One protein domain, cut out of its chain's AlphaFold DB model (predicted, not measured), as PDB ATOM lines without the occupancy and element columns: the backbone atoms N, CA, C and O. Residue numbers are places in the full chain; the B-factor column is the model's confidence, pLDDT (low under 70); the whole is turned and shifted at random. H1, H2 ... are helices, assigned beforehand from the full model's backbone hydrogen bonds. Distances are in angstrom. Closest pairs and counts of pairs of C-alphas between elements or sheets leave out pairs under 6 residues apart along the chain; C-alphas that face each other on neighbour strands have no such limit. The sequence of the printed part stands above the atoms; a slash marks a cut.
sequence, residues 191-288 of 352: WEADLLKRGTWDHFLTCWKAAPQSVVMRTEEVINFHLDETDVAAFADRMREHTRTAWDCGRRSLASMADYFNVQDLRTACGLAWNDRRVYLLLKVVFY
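This is residues 191 to 288 of the 352 residues of an uncharacterized protein of Methylobacterium sp. Leaf91 (UniProt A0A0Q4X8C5). H6 runs through the middle of a compact all-helix domain, and H4 and H5 pack on different parts of it, the three nearly at right angles to one another. The hairpin of H1 and H2 sits at one end of the long axis and H3 towards the other. The printed part has 98 residues, with six named helices, H1 to H6 in order, mostly crossed where they touch, and no named strand. The radius of gyration of the C-alphas is 12.7 A; the spans are 37 by 29 by 19 A.

Begin at H4, residues 232 to 248, with a kink of 30 degrees near residue 239. H6, residues 276 to 287, touches it with residues 282 to 286 alone, closest at C-alphas 236 and 286, 5.1 A, only just about perpendicular at 71 degrees. H5, residues 254 to 263, touches H6 at C-alphas 254 and 276, 4.8 A, about perpendicular at 88 degrees. H1, residues 191 to 197, and H2, residues 201 to 208, form a hairpin and only just touch, with 3 pairs of C-alphas within 8 A, closest at 195 and 204, 6.1 A. H3, residues 219 to 224, is close to H6 but not clearly touching, 7.5 A between C-alphas 224 and 278. Each O i to N i+4 pair is within hydrogen-bond range in H1, H2, H5 and H6; H4 has 11 of 13, and H3 0 of 2, with 2 of 3 O i to N i+3 pairs.

Find C-alpha 232 at (116.557, 171.607, 123.514); H4 runs 23.7 A to C-alpha 248. H6 spans 16.2 A, ending at (117.674, 171.063, 111.246), and H5 14.2 A.

The printed part has no cut. The link from H5 to H6 is long. Residues 210 to 215 are under pLDDT 70.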
ATOM      1  N   TRP A 191     115.971 183.922  98.780       81.44
ATOM      2  CA  TRP A 191     116.326 182.517  98.573       81.44
ATOM      3  C   TRP A 191     115.843 181.610  99.724       81.44
ATOM      4  O   TRP A 191     115.410 180.498  99.443       81.44
ATOM      5  N   GLU A 192     115.813 182.078 100.982       80.62
ATOM      6  CA  GLU A 192     115.188 181.350 102.105       80.62
ATOM      7  C   GLU A 192     113.673 181.220 101.878       80.62
ATOM      8  O   GLU A 192     113.084 180.152 102.059       80.62
ATOM      9  N   ALA A 193     113.042 182.310 101.431       80.19
ATOM     10  CA  ALA A 193     111.615 182.357 101.142       80.19
ATOM     11  C   ALA A 193     111.222 181.501  99.925       80.19
ATOM     12  O   ALA A 193     110.151 180.897  99.939       80.19
ATOM     13  N   ASP A 194     112.054 181.436  98.880       81.00
ATOM     14  CA  ASP A 194     111.858 180.528  97.745       81.00
ATOM     15  C   ASP A 194     112.131 179.059  98.147       81.00
ATOM     16  O   ASP A 194     111.386 178.182  97.715       81.00
ATOM     17  N   LEU A 195     113.105 178.777  99.027       82.94
ATOM     18  CA  LEU A 195     113.426 177.423  99.516       82.94
ATOM     19  C   LEU A 195     112.319 176.813 100.397       82.94
ATOM     20  O   LEU A 195     112.039 175.623 100.293       82.94
ATOM     21  N   LEU A 196     111.642 177.615 101.227       82.50
ATOM     22  CA  LEU A 196     110.444 177.162 101.954       82.50
ATOM     23  C   LEU A 196     109.254 176.888 101.017       82.50
ATOM     24  O   LEU A 196     108.391 176.074 101.342       82.50
ATOM     25  N   LYS A 197     109.201 177.564  99.862       82.38
ATOM     26  CA  LYS A 197     108.074 177.511  98.916       82.38
ATOM     27  C   LYS A 197     108.220 176.462  97.816       82.38
ATOM     28  O   LYS A 197     107.210 176.087  97.223       82.38
ATOM     29  N   ARG A 198     109.439 176.013  97.506       75.94
ATOM     30  CA  ARG A 198     109.749 175.198  96.320       75.94
ATOM     31  C   ARG A 198     110.541 173.943  96.681       75.94
ATOM     32  O   ARG A 198     111.511 174.004  97.425       75.94
ATOM     33  N   GLY A 199     110.186 172.826  96.048       74.69
ATOM     34  CA  GLY A 199     110.913 171.559  96.164       74.69
ATOM     35  C   GLY A 199     110.374 170.613  97.241       74.69
ATOM     36  O   GLY A 199     109.286 170.802  97.791       74.69
ATOM     37  N   THR A 200     111.131 169.545  97.487       86.25
ATOM     38  CA  THR A 200     110.815 168.485  98.457       86.25
ATOM     39  C   THR A 200     111.362 168.818  99.846       86.25
ATOM     40  O   THR A 200     112.214 169.694  99.999       86.25
ATOM     41  N   TRP A 201     110.911 168.074 100.860       86.00
ATOM     42  CA  TRP A 201     111.455 168.153 102.221       86.00
ATOM     43  C   TRP A 201     112.972 167.923 102.247       86.00
ATOM     44  O   TRP A 201     113.710 168.689 102.857       86.00
ATOM     45  N   ASP A 202     113.456 166.928 101.504       86.31
ATOM     46  CA  ASP A 202     114.881 166.581 101.470       86.31
ATOM     47  C   ASP A 202     115.724 167.667 100.783       86.31
ATOM     48  O   ASP A 202     116.862 167.918 101.187       86.31
ATOM     49  N   HIS A 203     115.162 168.366  99.787       84.19
ATOM     50  CA  HIS A 203     115.804 169.529  99.172       84.19
ATOM     51  C   HIS A 203     115.888 170.702 100.158       84.19
ATOM     52  O   HIS A 203     116.968 171.268 100.332       84.19
ATOM     53  N   PHE A 204     114.785 171.001 100.859       85.69
ATOM     54  CA  PHE A 204     114.758 171.980 101.948       85.69
ATOM     55  C   PHE A 204     115.840 171.670 102.993       85.69
ATOM     56  O   PHE A 204     116.711 172.507 103.221       85.69
ATOM     57  N   LEU A 205     115.862 170.455 103.554       83.75
ATOM     58  CA  LEU A 205     116.847 170.049 104.563       83.75
ATOM     59  C   LEU A 205     118.293 170.146 104.058       83.75
ATOM     60  O   LEU A 205     119.169 170.612 104.786       83.75
ATOM     61  N   THR A 206     118.552 169.735 102.814       81.81
ATOM     62  CA  THR A 206     119.898 169.774 102.218       81.81
ATOM     63  C   THR A 206     120.438 171.202 102.134       81.81
ATOM     64  O   THR A 206     121.600 171.439 102.465       81.81
ATOM     65  N   CYS A 207     119.608 172.163 101.727       77.44
ATOM     66  CA  CYS A 207     120.015 173.563 101.601       77.44
ATOM     67  C   CYS A 207     119.990 174.311 102.946       77.44
ATOM     68  O   CYS A 207     120.878 175.119 103.212       77.44
ATOM     69  N   TRP A 208     119.021 174.020 103.819       78.62
ATOM     70  CA  TRP A 208     118.853 174.690 105.115       78.62
ATOM     71  C   TRP A 208     120.005 174.404 106.088       78.62
ATOM     72  O   TRP A 208     120.418 175.291 106.837       78.62
ATOM     73  N   LYS A 209     120.607 173.209 106.019       73.62
ATOM     74  CA  LYS A 209     121.827 172.867 106.774       73.62
ATOM     75  C   LYS A 209     123.001 173.819 106.510       73.62
ATOM     76  O   LYS A 209     123.808 174.030 107.406       73.62
ATOM     77  N   ALA A 210     123.080 174.413 105.318       61.22
ATOM     78  CA  ALA A 210     124.138 175.345 104.917       61.22
ATOM     79  C   ALA A 210     123.734 176.832 105.031       61.22
ATOM     80  O   ALA A 210     124.440 177.702 104.517       61.22
ATOM     81  N   ALA A 211     122.596 177.144 105.665       56.97
ATOM     82  CA  ALA A 211     122.050 178.498 105.696       56.97
ATOM     83  C   ALA A 211     122.926 179.497 106.497       56.97
ATOM     84  O   ALA A 211     123.405 179.167 107.587       56.97
ATOM     85  N   PRO A 212     123.105 180.744 106.013       55.34
ATOM     86  CA  PRO A 212     123.797 181.806 106.737       55.34
ATOM     87  C   PRO A 212     123.115 182.202 108.060       55.34
ATOM     88  O   PRO A 212     121.922 182.002 108.309       55.34
ATOM     89  N   GLN A 213     123.899 182.838 108.930       59.69
ATOM     90  CA  GLN A 213     123.498 183.265 110.277       59.69
ATOM     91  C   GLN A 213     122.735 184.612 110.278       59.69
ATOM     92  O   GLN A 213     122.909 185.417 111.184       59.69
ATOM     93  N   SER A 214     121.894 184.859 109.262       58.94
ATOM     94  CA  SER A 214     121.139 186.114 109.050       58.94
ATOM     95  C   SER A 214     120.352 186.563 110.288       58.94
ATOM     96  O   SER A 214     120.453 187.711 110.717       58.94
ATOM     97  N   VAL A 215     119.621 185.633 110.907       67.06
ATOM     98  CA  VAL A 215     119.038 185.796 112.243       67.06
ATOM     99  C   VAL A 215     119.769 184.902 113.243       67.06
ATOM    100  O   VAL A 215     119.821 183.679 113.074       67.06
ATOM    101  N   VAL A 216     120.277 185.546 114.296       76.00
ATOM    102  CA  VAL A 216     120.811 184.953 115.531       76.00
ATOM    103  C   VAL A 216     119.700 184.890 116.591       76.00
ATOM    104  O   VAL A 216     118.830 185.767 116.643       76.00
ATOM    105  N   MET A 217     119.731 183.850 117.430       83.31
ATOM    106  CA  MET A 217     118.862 183.696 118.602       83.31
ATOM    107  C   MET A 217     119.384 184.554 119.761       83.31
ATOM    108  O   MET A 217     120.549 184.427 120.138       83.31
ATOM    109  N   ARG A 218     118.539 185.404 120.352       83.62
ATOM    110  CA  ARG A 218     118.897 186.144 121.572       83.62
ATOM    111  C   ARG A 218     118.644 185.317 122.833       83.62
ATOM    112  O   ARG A 218     117.869 184.362 122.821       83.62
ATOM    113  N   THR A 219     119.262 185.719 123.939       81.12
ATOM    114  CA  THR A 219     119.150 185.067 125.254       81.12
ATOM    115  C   THR A 219     117.694 184.930 125.713       81.12
ATOM    116  O   THR A 219     117.291 183.880 126.202       81.12
ATOM    117  N   GLU A 220     116.875 185.958 125.474       82.56
ATOM    118  CA  GLU A 220     115.451 186.028 125.837       82.56
ATOM    119  C   GLU A 220     114.555 185.094 124.997       82.56
ATOM    120  O   GLU A 220     113.363 184.939 125.270       82.56
ATOM    121  N   GLU A 221     115.116 184.470 123.959       86.88
ATOM    122  CA  GLU A 221     114.412 183.588 123.027       86.88
ATOM    123  C   GLU A 221     114.737 182.108 123.247       86.88
ATOM    124  O   GLU A 221     114.000 181.253 122.755       86.88
ATOM    125  N   VAL A 222     115.794 181.797 124.009       87.00
ATOM    126  CA  VAL A 222     116.190 180.421 124.363       87.00
ATOM    127  C   VAL A 222     115.057 179.704 125.104       87.00
ATOM    128  O   VAL A 222     114.789 178.534 124.835       87.00
ATOM    129  N   ILE A 223     114.309 180.432 125.942       87.44
ATOM    130  CA  ILE A 223     113.144 179.919 126.685       87.44
ATOM    131  C   ILE A 223     111.987 179.437 125.791       87.44
ATOM    132  O   ILE A 223     111.075 178.769 126.270       87.44
ATOM    133  N   ASN A 224     112.002 179.736 124.486       90.06
ATOM    134  CA  ASN A 224     111.041 179.149 123.550       90.06
ATOM    135  C   ASN A 224     111.346 177.667 123.243       90.06
ATOM    136  O   ASN A 224     110.467 176.949 122.767       90.06
ATOM    137  N   PHE A 225     112.574 177.214 123.502       90.94
ATOM    138  CA  PHE A 225     113.090 175.895 123.119       90.94
ATOM    139  C   PHE A 225     113.656 175.100 124.304       90.94
ATOM    140  O   PHE A 225     113.985 173.930 124.140       90.94
ATOM    141  N   HIS A 226     113.778 175.726 125.478       85.94
ATOM    142  CA  HIS A 226     114.347 175.140 126.687       85.94
ATOM    143  C   HIS A 226     113.622 175.648 127.939       85.94
ATOM    144  O   HIS A 226     113.395 176.848 128.073       85.94
ATOM    145  N   LEU A 227     113.322 174.744 128.869       83.81
ATOM    146  CA  LEU A 227     113.065 175.028 130.285       83.81
ATOM    147  C   LEU A 227     113.757 173.957 131.141       83.81
ATOM    148  O   LEU A 227     114.218 172.948 130.608       83.81
ATOM    149  N   ASP A 228     113.765 174.133 132.461       75.25
ATOM    150  CA  ASP A 228     114.319 173.160 133.417       75.25
ATOM    151  C   ASP A 228     113.714 171.746 133.244       75.25
ATOM    152  O   ASP A 228     114.399 170.742 133.418       75.25
ATOM    153  N   GLU A 229     112.444 171.667 132.829       73.62
ATOM    154  CA  GLU A 229     111.692 170.428 132.574       73.62
ATOM    155  C   GLU A 229     111.806 169.900 131.126       73.62
ATOM    156  O   GLU A 229     111.219 168.873 130.783       73.62
ATOM    157  N   THR A 230     112.494 170.599 130.215       78.50
ATOM    158  CA  THR A 230     112.640 170.176 128.809       78.50
ATOM    159  C   THR A 230     113.901 170.773 128.184       78.50
ATOM    160  O   THR A 230     113.979 171.980 127.935       78.50
ATOM    161  N   ASP A 231     114.877 169.921 127.867       85.12
ATOM    162  CA  ASP A 231     116.058 170.324 127.101       85.12
ATOM    163  C   ASP A 231     115.756 170.542 125.604       85.12
ATOM    164  O   ASP A 231     114.728 170.128 125.062       85.12
ATOM    165  N   VAL A 232     116.689 171.211 124.924       83.56
ATOM    166  CA  VAL A 232     116.557 171.607 123.514       83.56
ATOM    167  C   VAL A 232     116.531 170.414 122.557       83.56
ATOM    168  O   VAL A 232     115.926 170.517 121.494       83.56
ATOM    169  N   ALA A 233     117.166 169.286 122.887       82.31
ATOM    170  CA  ALA A 233     117.111 168.084 122.061       82.31
ATOM    171  C   ALA A 233     115.736 167.415 122.178       82.31
ATOM    172  O   ALA A 233     115.089 167.199 121.155       82.31
ATOM    173  N   ALA A 234     115.237 167.209 123.400       86.50
ATOM    174  CA  ALA A 234     113.891 166.691 123.647       86.50
ATOM    175  C   ALA A 234     112.802 167.580 123.011       86.50
ATOM    176  O   ALA A 234     111.874 167.075 122.372       86.50
ATOM    177  N   PHE A 235     112.938 168.908 123.112       89.56
ATOM    178  CA  PHE A 235     112.049 169.852 122.429       89.56
ATOM    179  C   PHE A 235     112.142 169.734 120.901       89.56
ATOM    180  O   PHE A 235     111.119 169.674 120.214       89.56
ATOM    181  N   ALA A 236     113.364 169.699 120.359       87.50
ATOM    182  CA  ALA A 236     113.602 169.644 118.922       87.50
ATOM    183  C   ALA A 236     113.061 168.358 118.293       87.50
ATOM    184  O   ALA A 236     112.440 168.417 117.235       87.50
ATOM    185  N   ASP A 237     113.268 167.212 118.940       87.12
ATOM    186  CA  ASP A 237     112.838 165.916 118.424       87.12
ATOM    187  C   ASP A 237     111.315 165.730 118.543       87.12
ATOM    188  O   ASP A 237     110.705 165.239 117.594       87.12
ATOM    189  N   ARG A 238     110.665 166.273 119.589       89.88
ATOM    190  CA  ARG A 238     109.193 166.403 119.649       89.88
ATOM    191  C   ARG A 238     108.638 167.249 118.496       89.88
ATOM    192  O   ARG A 238     107.665 166.872 117.852       89.88
ATOM    193  N   MET A 239     109.254 168.397 118.210       93.69
ATOM    194  CA  MET A 239     108.798 169.280 117.128       93.69
ATOM    195  C   MET A 239     109.177 168.787 115.723       93.69
ATOM    196  O   MET A 239     108.600 169.261 114.739       93.69
ATOM    197  N   ARG A 240     110.120 167.843 115.596       91.00
ATOM    198  CA  ARG A 240     110.612 167.316 114.311       91.00
ATOM    199  C   ARG A 240     109.501 166.663 113.496       91.00
ATOM    200  O   ARG A 240     109.387 166.950 112.304       91.00
ATOM    201  N   GLU A 241     108.678 165.832 114.135       90.88
ATOM    202  CA  GLU A 241     107.538 165.180 113.488       90.88
ATOM    203  C   GLU A 241     106.474 166.207 113.095       90.88
ATOM    204  O   GLU A 241     106.171 166.332 111.912       90.88
ATOM    205  N   HIS A 242     105.995 167.034 114.031       94.06
ATOM    206  CA  HIS A 242     104.992 168.065 113.741       94.06
ATOM    207  C   HIS A 242     105.414 169.033 112.622       94.06
ATOM    208  O   HIS A 242     104.579 169.433 111.813       94.06
ATOM    209  N   THR A 243     106.701 169.394 112.540       93.50
ATOM    210  CA  THR A 243     107.219 170.253 111.459       93.50
ATOM    211  C   THR A 243     107.201 169.533 110.111       93.50
ATOM    212  O   THR A 243     106.854 170.142 109.097       93.50
ATOM    213  N   ARG A 244     107.509 168.230 110.089       91.38
ATOM    214  CA  ARG A 244     107.359 167.405 108.888       91.38
ATOM    215  C   ARG A 244     105.887 167.258 108.496       91.38
ATOM    216  O   ARG A 244     105.577 167.452 107.330       91.38
ATOM    217  N   THR A 245     104.974 167.006 109.432       93.19
ATOM    218  CA  THR A 245     103.531 166.915 109.138       93.19
ATOM    219  C   THR A 245     102.989 168.238 108.603       93.19
ATOM    220  O   THR A 245     102.274 168.245 107.606       93.19
ATOM    221  N   ALA A 246     103.395 169.378 109.177       92.31
ATOM    222  CA  ALA A 246     103.081 170.701 108.633       92.31
ATOM    223  C   ALA A 246     103.562 170.833 107.176       92.31
ATOM    224  O   ALA A 246     102.812 171.276 106.302       92.31
ATOM    225  N   TRP A 247     104.797 170.404 106.898       91.94
ATOM    226  CA  TRP A 247     105.357 170.405 105.552       91.94
ATOM    227  C   TRP A 247     104.594 169.467 104.603       91.94
ATOM    228  O   TRP A 247     104.221 169.886 103.507       91.94
ATOM    229  N   ASP A 248     104.311 168.229 104.986       90.06
ATOM    230  CA  ASP A 248     103.631 167.263 104.120       90.06
ATOM    231  C   ASP A 248     102.148 167.661 103.895       90.06
ATOM    232  O   ASP A 248     101.625 167.495 102.793       90.06
ATOM    233  N   CYS A 249     101.522 168.375 104.842       90.44
ATOM    234  CA  CYS A 249     100.240 169.083 104.683       90.44
ATOM    235  C   CYS A 249     100.332 170.443 103.943       90.44
ATOM    236  O   CYS A 249      99.411 171.261 104.025       90.44
ATOM    237  N   GLY A 250     101.428 170.720 103.231       88.25
ATOM    238  CA  GLY A 250     101.558 171.873 102.327       88.25
ATOM    239  C   GLY A 250     101.840 173.230 102.986       88.25
ATOM    240  O   GLY A 250     101.786 174.254 102.303       88.25
ATOM    241  N   ARG A 251     102.173 173.285 104.283       91.69
ATOM    242  CA  ARG A 251     102.550 174.537 104.967       91.69
ATOM    243  C   ARG A 251     103.969 174.947 104.543       91.69
ATOM    244  O   ARG A 251     104.968 174.470 105.073       91.69
ATOM    245  N   ARG A 252     104.041 175.777 103.495       86.75
ATOM    246  CA  ARG A 252     105.247 176.188 102.733       86.75
ATOM    247  C   ARG A 252     105.744 177.611 103.068       86.75
ATOM    248  O   ARG A 252     106.404 178.266 102.264       86.75
ATOM    249  N   SER A 253     105.392 178.137 104.237       88.38
ATOM    250  CA  SER A 253     105.864 179.437 104.738       88.38
ATOM    251  C   SER A 253     105.861 179.474 106.264       88.38
ATOM    252  O   SER A 253     105.085 178.743 106.882       88.38
ATOM    253  N   LEU A 254     106.683 180.350 106.857       88.44
ATOM    254  CA  LEU A 254     106.789 180.511 108.312       88.44
ATOM    255  C   LEU A 254     105.417 180.757 108.961       88.44
ATOM    256  O   LEU A 254     105.016 179.971 109.816       88.44
ATOM    257  N   ALA A 255     104.662 181.746 108.468       85.25
ATOM    258  CA  ALA A 255     103.296 182.026 108.914       85.25
ATOM    259  C   ALA A 255     102.384 180.790 108.822       85.25
ATOM    260  O   ALA A 255     101.779 180.395 109.810       85.25
ATOM    261  N   SER A 256     102.366 180.089 107.680       88.00
ATOM    262  CA  SER A 256     101.497 178.912 107.510       88.00
ATOM    263  C   SER A 256     101.856 177.733 108.428       88.00
ATOM    264  O   SER A 256     100.988 176.918 108.742       88.00
ATOM    265  N   MET A 257     103.122 177.625 108.851       90.94
ATOM    266  CA  MET A 257     103.563 176.662 109.865       90.94
ATOM    267  C   MET A 257     103.191 177.135 111.274       90.94
ATOM    268  O   MET A 257     102.741 176.321 112.073       90.94
ATOM    269  N   ALA A 258     103.324 178.433 111.568       86.50
ATOM    270  CA  ALA A 258     102.915 179.024 112.839       86.50
ATOM    271  C   ALA A 258     101.407 178.849 113.077       86.50
ATOM    272  O   ALA A 258     101.014 178.331 114.120       86.50
ATOM    273  N   ASP A 259     100.580 179.175 112.078       81.31
ATOM    274  CA  ASP A 259      99.132 178.943 112.076       81.31
ATOM    275  C   ASP A 259      98.804 177.471 112.357       81.31
ATOM    276  O   ASP A 259      97.973 177.160 113.208       81.31
ATOM    277  N   TYR A 260      99.489 176.552 111.666       89.81
ATOM    278  CA  TYR A 260      99.294 175.114 111.840       89.81
ATOM    279  C   TYR A 260      99.664 174.654 113.256       89.81
ATOM    280  O   TYR A 260      98.860 173.981 113.896       89.81
ATOM    281  N   PHE A 261     100.828 175.045 113.781       89.75
ATOM    282  CA  PHE A 261     101.230 174.697 115.145       89.75
ATOM    283  C   PHE A 261     100.251 175.262 116.185       89.75
ATOM    284  O   PHE A 261      99.839 174.535 117.087       89.75
ATOM    285  N   ASN A 262      99.812 176.514 116.024       84.75
ATOM    286  CA  ASN A 262      98.843 177.150 116.917       84.75
ATOM    287  C   ASN A 262      97.488 176.420 116.921       84.75
ATOM    288  O   ASN A 262      96.944 176.167 117.996       84.75
ATOM    289  N   VAL A 263      96.982 176.026 115.745       81.75
ATOM    290  CA  VAL A 263      95.722 175.272 115.566       81.75
ATOM    291  C   VAL A 263      95.816 173.825 116.069       81.75
ATOM    292  O   VAL A 263      94.803 173.242 116.443       81.75
ATOM    293  N   GLN A 264      97.010 173.230 116.120       83.31
ATOM    294  CA  GLN A 264      97.262 171.928 116.764       83.31
ATOM    295  C   GLN A 264      97.545 172.041 118.277       83.31
ATOM    296  O   GLN A 264      98.048 171.100 118.882       83.31
ATOM    297  N   ASP A 265      97.256 173.200 118.877       81.44
ATOM    298  CA  ASP A 265      97.534 173.576 120.272       81.44
ATOM    299  C   ASP A 265      99.007 173.426 120.716       81.44
ATOM    300  O   ASP A 265      99.334 173.471 121.902       81.44
ATOM    301  N   LEU A 266      99.935 173.321 119.757       89.00
ATOM    302  CA  LEU A 266     101.369 173.276 120.022       89.00
ATOM    303  C   LEU A 266     101.856 174.659 120.463       89.00
ATOM    304  O   LEU A 266     101.432 175.694 119.939       89.00
ATOM    305  N   ARG A 267     102.798 174.685 121.407       89.12
ATOM    306  CA  ARG A 267     103.380 175.906 121.984       89.12
ATOM    307  C   ARG A 267     104.897 175.799 122.099       89.12
ATOM    308  O   ARG A 267     105.467 174.712 121.986       89.12
ATOM    309  N   THR A 268     105.546 176.936 122.320       92.00
ATOM    310  CA  THR A 268     106.953 176.974 122.736       92.00
ATOM    311  C   THR A 268     107.132 176.375 124.136       92.00
ATOM    312  O   THR A 268     106.153 176.166 124.851       92.00
ATOM    313  N   ALA A 269     108.374 176.112 124.561       89.56
ATOM    314  CA  ALA A 269     108.644 175.566 125.895       89.56
ATOM    315  C   ALA A 269     108.069 176.462 127.014       89.56
ATOM    316  O   ALA A 269     107.397 175.961 127.907       89.56
ATOM    317  N   CYS A 270     108.214 177.789 126.911       86.25
ATOM    318  CA  CYS A 270     107.609 178.769 127.827       86.25
ATOM    319  C   CYS A 270     106.094 179.036 127.636       86.25
ATOM    320  O   CYS A 270     105.543 179.929 128.292       86.25
ATOM    321  N   GLY A 271     105.415 178.272 126.771       84.88
ATOM    322  CA  GLY A 271     103.960 178.309 126.579       84.88
ATOM    323  C   GLY A 271     103.436 179.378 125.612       84.88
ATOM    324  O   GLY A 271     102.226 179.598 125.566       84.88
ATOM    325  N   LEU A 272     104.304 180.046 124.844       84.69
ATOM    326  CA  LEU A 272     103.889 181.054 123.859       84.69
ATOM    327  C   LEU A 272     103.357 180.429 122.568       84.69
ATOM    328  O   LEU A 272     103.703 179.301 122.199       84.69
ATOM    329  N   ALA A 273     102.547 181.210 121.855       85.56
ATOM    330  CA  ALA A 273     102.117 180.904 120.499       85.56
ATOM    331  C   ALA A 273     103.299 180.940 119.510       85.56
ATOM    332  O   ALA A 273     104.343 181.556 119.748       85.56
ATOM    333  N   TRP A 274     103.129 180.302 118.361       88.25
ATOM    334  CA  TRP A 274     104.071 180.367 117.253       88.25
ATOM    335  C   TRP A 274     103.850 181.624 116.411       88.25
ATOM    336  O   TRP A 274     102.720 182.045 116.174       88.25
ATOM    337  N   ASN A 275     104.956 182.194 115.939       86.62
ATOM    338  CA  ASN A 275     105.029 183.288 114.972       86.62
ATOM    339  C   ASN A 275     106.218 183.035 114.028       86.62
ATOM    340  O   ASN A 275     107.022 182.130 114.287       86.62
ATOM    341  N   ASP A 276     106.355 183.821 112.956       87.31
ATOM    342  CA  ASP A 276     107.395 183.622 111.937       87.31
ATOM    343  C   ASP A 276     108.800 183.493 112.537       87.31
ATOM    344  O   ASP A 276     109.567 182.605 112.161       87.31
ATOM    345  N   ARG A 277     109.122 184.338 113.521       89.19
ATOM    346  CA  ARG A 277     110.411 184.343 114.212       89.19
ATOM    347  C   ARG A 277     110.662 183.058 114.997       89.19
ATOM    348  O   ARG A 277     111.742 182.479 114.877       89.19
ATOM    349  N   ARG A 278     109.678 182.578 115.758       91.50
ATOM    350  CA  ARG A 278     109.781 181.325 116.524       91.50
ATOM    351  C   ARG A 278     109.871 180.112 115.605       91.50
ATOM    352  O   ARG A 278     110.690 179.237 115.868       91.50
ATOM    353  N   VAL A 279     109.121 180.082 114.499       91.56
ATOM    354  CA  VAL A 279     109.232 179.018 113.484       91.56
ATOM    355  C   VAL A 279     110.601 179.045 112.799       91.56
ATOM    356  O   VAL A 279     111.228 178.002 112.652       91.56
ATOM    357  N   TYR A 280     111.119 180.218 112.432       90.31
ATOM    358  CA  TYR A 280     112.452 180.332 111.833       90.31
ATOM    359  C   TYR A 280     113.555 179.822 112.774       90.31
ATOM    360  O   TYR A 280     114.431 179.053 112.369       90.31
ATOM    361  N   LEU A 281     113.490 180.215 114.051       89.62
ATOM    362  CA  LEU A 281     114.415 179.742 115.077       89.62
ATOM    363  C   LEU A 281     114.262 178.235 115.339       89.62
ATOM    364  O   LEU A 281     115.279 177.557 115.454       89.62
ATOM    365  N   LEU A 282     113.038 177.691 115.334       91.31
ATOM    366  CA  LEU A 282     112.787 176.246 115.395       91.31
ATOM    367  C   LEU A 282     113.469 175.512 114.238       91.31
ATOM    368  O   LEU A 282     114.198 174.550 114.463       91.31
ATOM    369  N   LEU A 283     113.277 175.977 113.001       88.88
ATOM    370  CA  LEU A 283     113.877 175.352 111.823       88.88
ATOM    371  C   LEU A 283     115.411 175.353 111.900       88.88
ATOM    372  O   LEU A 283     116.043 174.399 111.445       88.88
ATOM    373  N   LYS A 284     116.033 176.371 112.512       84.06
ATOM    374  CA  LYS A 284     117.470 176.332 112.834       84.06
ATOM    375  C   LYS A 284     117.782 175.327 113.953       84.06
ATOM    376  O   LYS A 284     118.605 174.449 113.735       84.06
ATOM    377  N   VAL A 285     117.099 175.375 115.098       81.94
ATOM    378  CA  VAL A 285     117.316 174.455 116.239       81.94
ATOM    379  C   VAL A 285     117.188 172.970 115.856       81.94
ATOM    380  O   VAL A 285     117.957 172.143 116.342       81.94
ATOM    381  N   VAL A 286     116.228 172.622 114.994       82.62
ATOM    382  CA  VAL A 286     115.883 171.226 114.668       82.62
ATOM    383  C   VAL A 286     116.697 170.667 113.491       82.62
ATOM    384  O   VAL A 286     116.934 169.455 113.449       82.62
ATOM    385  N   PHE A 287     117.122 171.511 112.537       79.75
ATOM    386  CA  PHE A 287     117.674 171.063 111.246       79.75
ATOM    387  C   PHE A 287     119.002 171.714 110.810       79.75
ATOM    388  O   PHE A 287     119.535 171.324 109.770       79.75
ATOM    389  N   TYR A 288     119.564 172.673 111.554       72.19
ATOM    390  CA  TYR A 288     120.890 173.229 111.252       72.19
ATOM    391  C   TYR A 288     122.011 172.290 111.722       72.19
ATOM    392  O   TYR A 288     122.071 171.909 112.890       72.19
TER     393      TYR A 288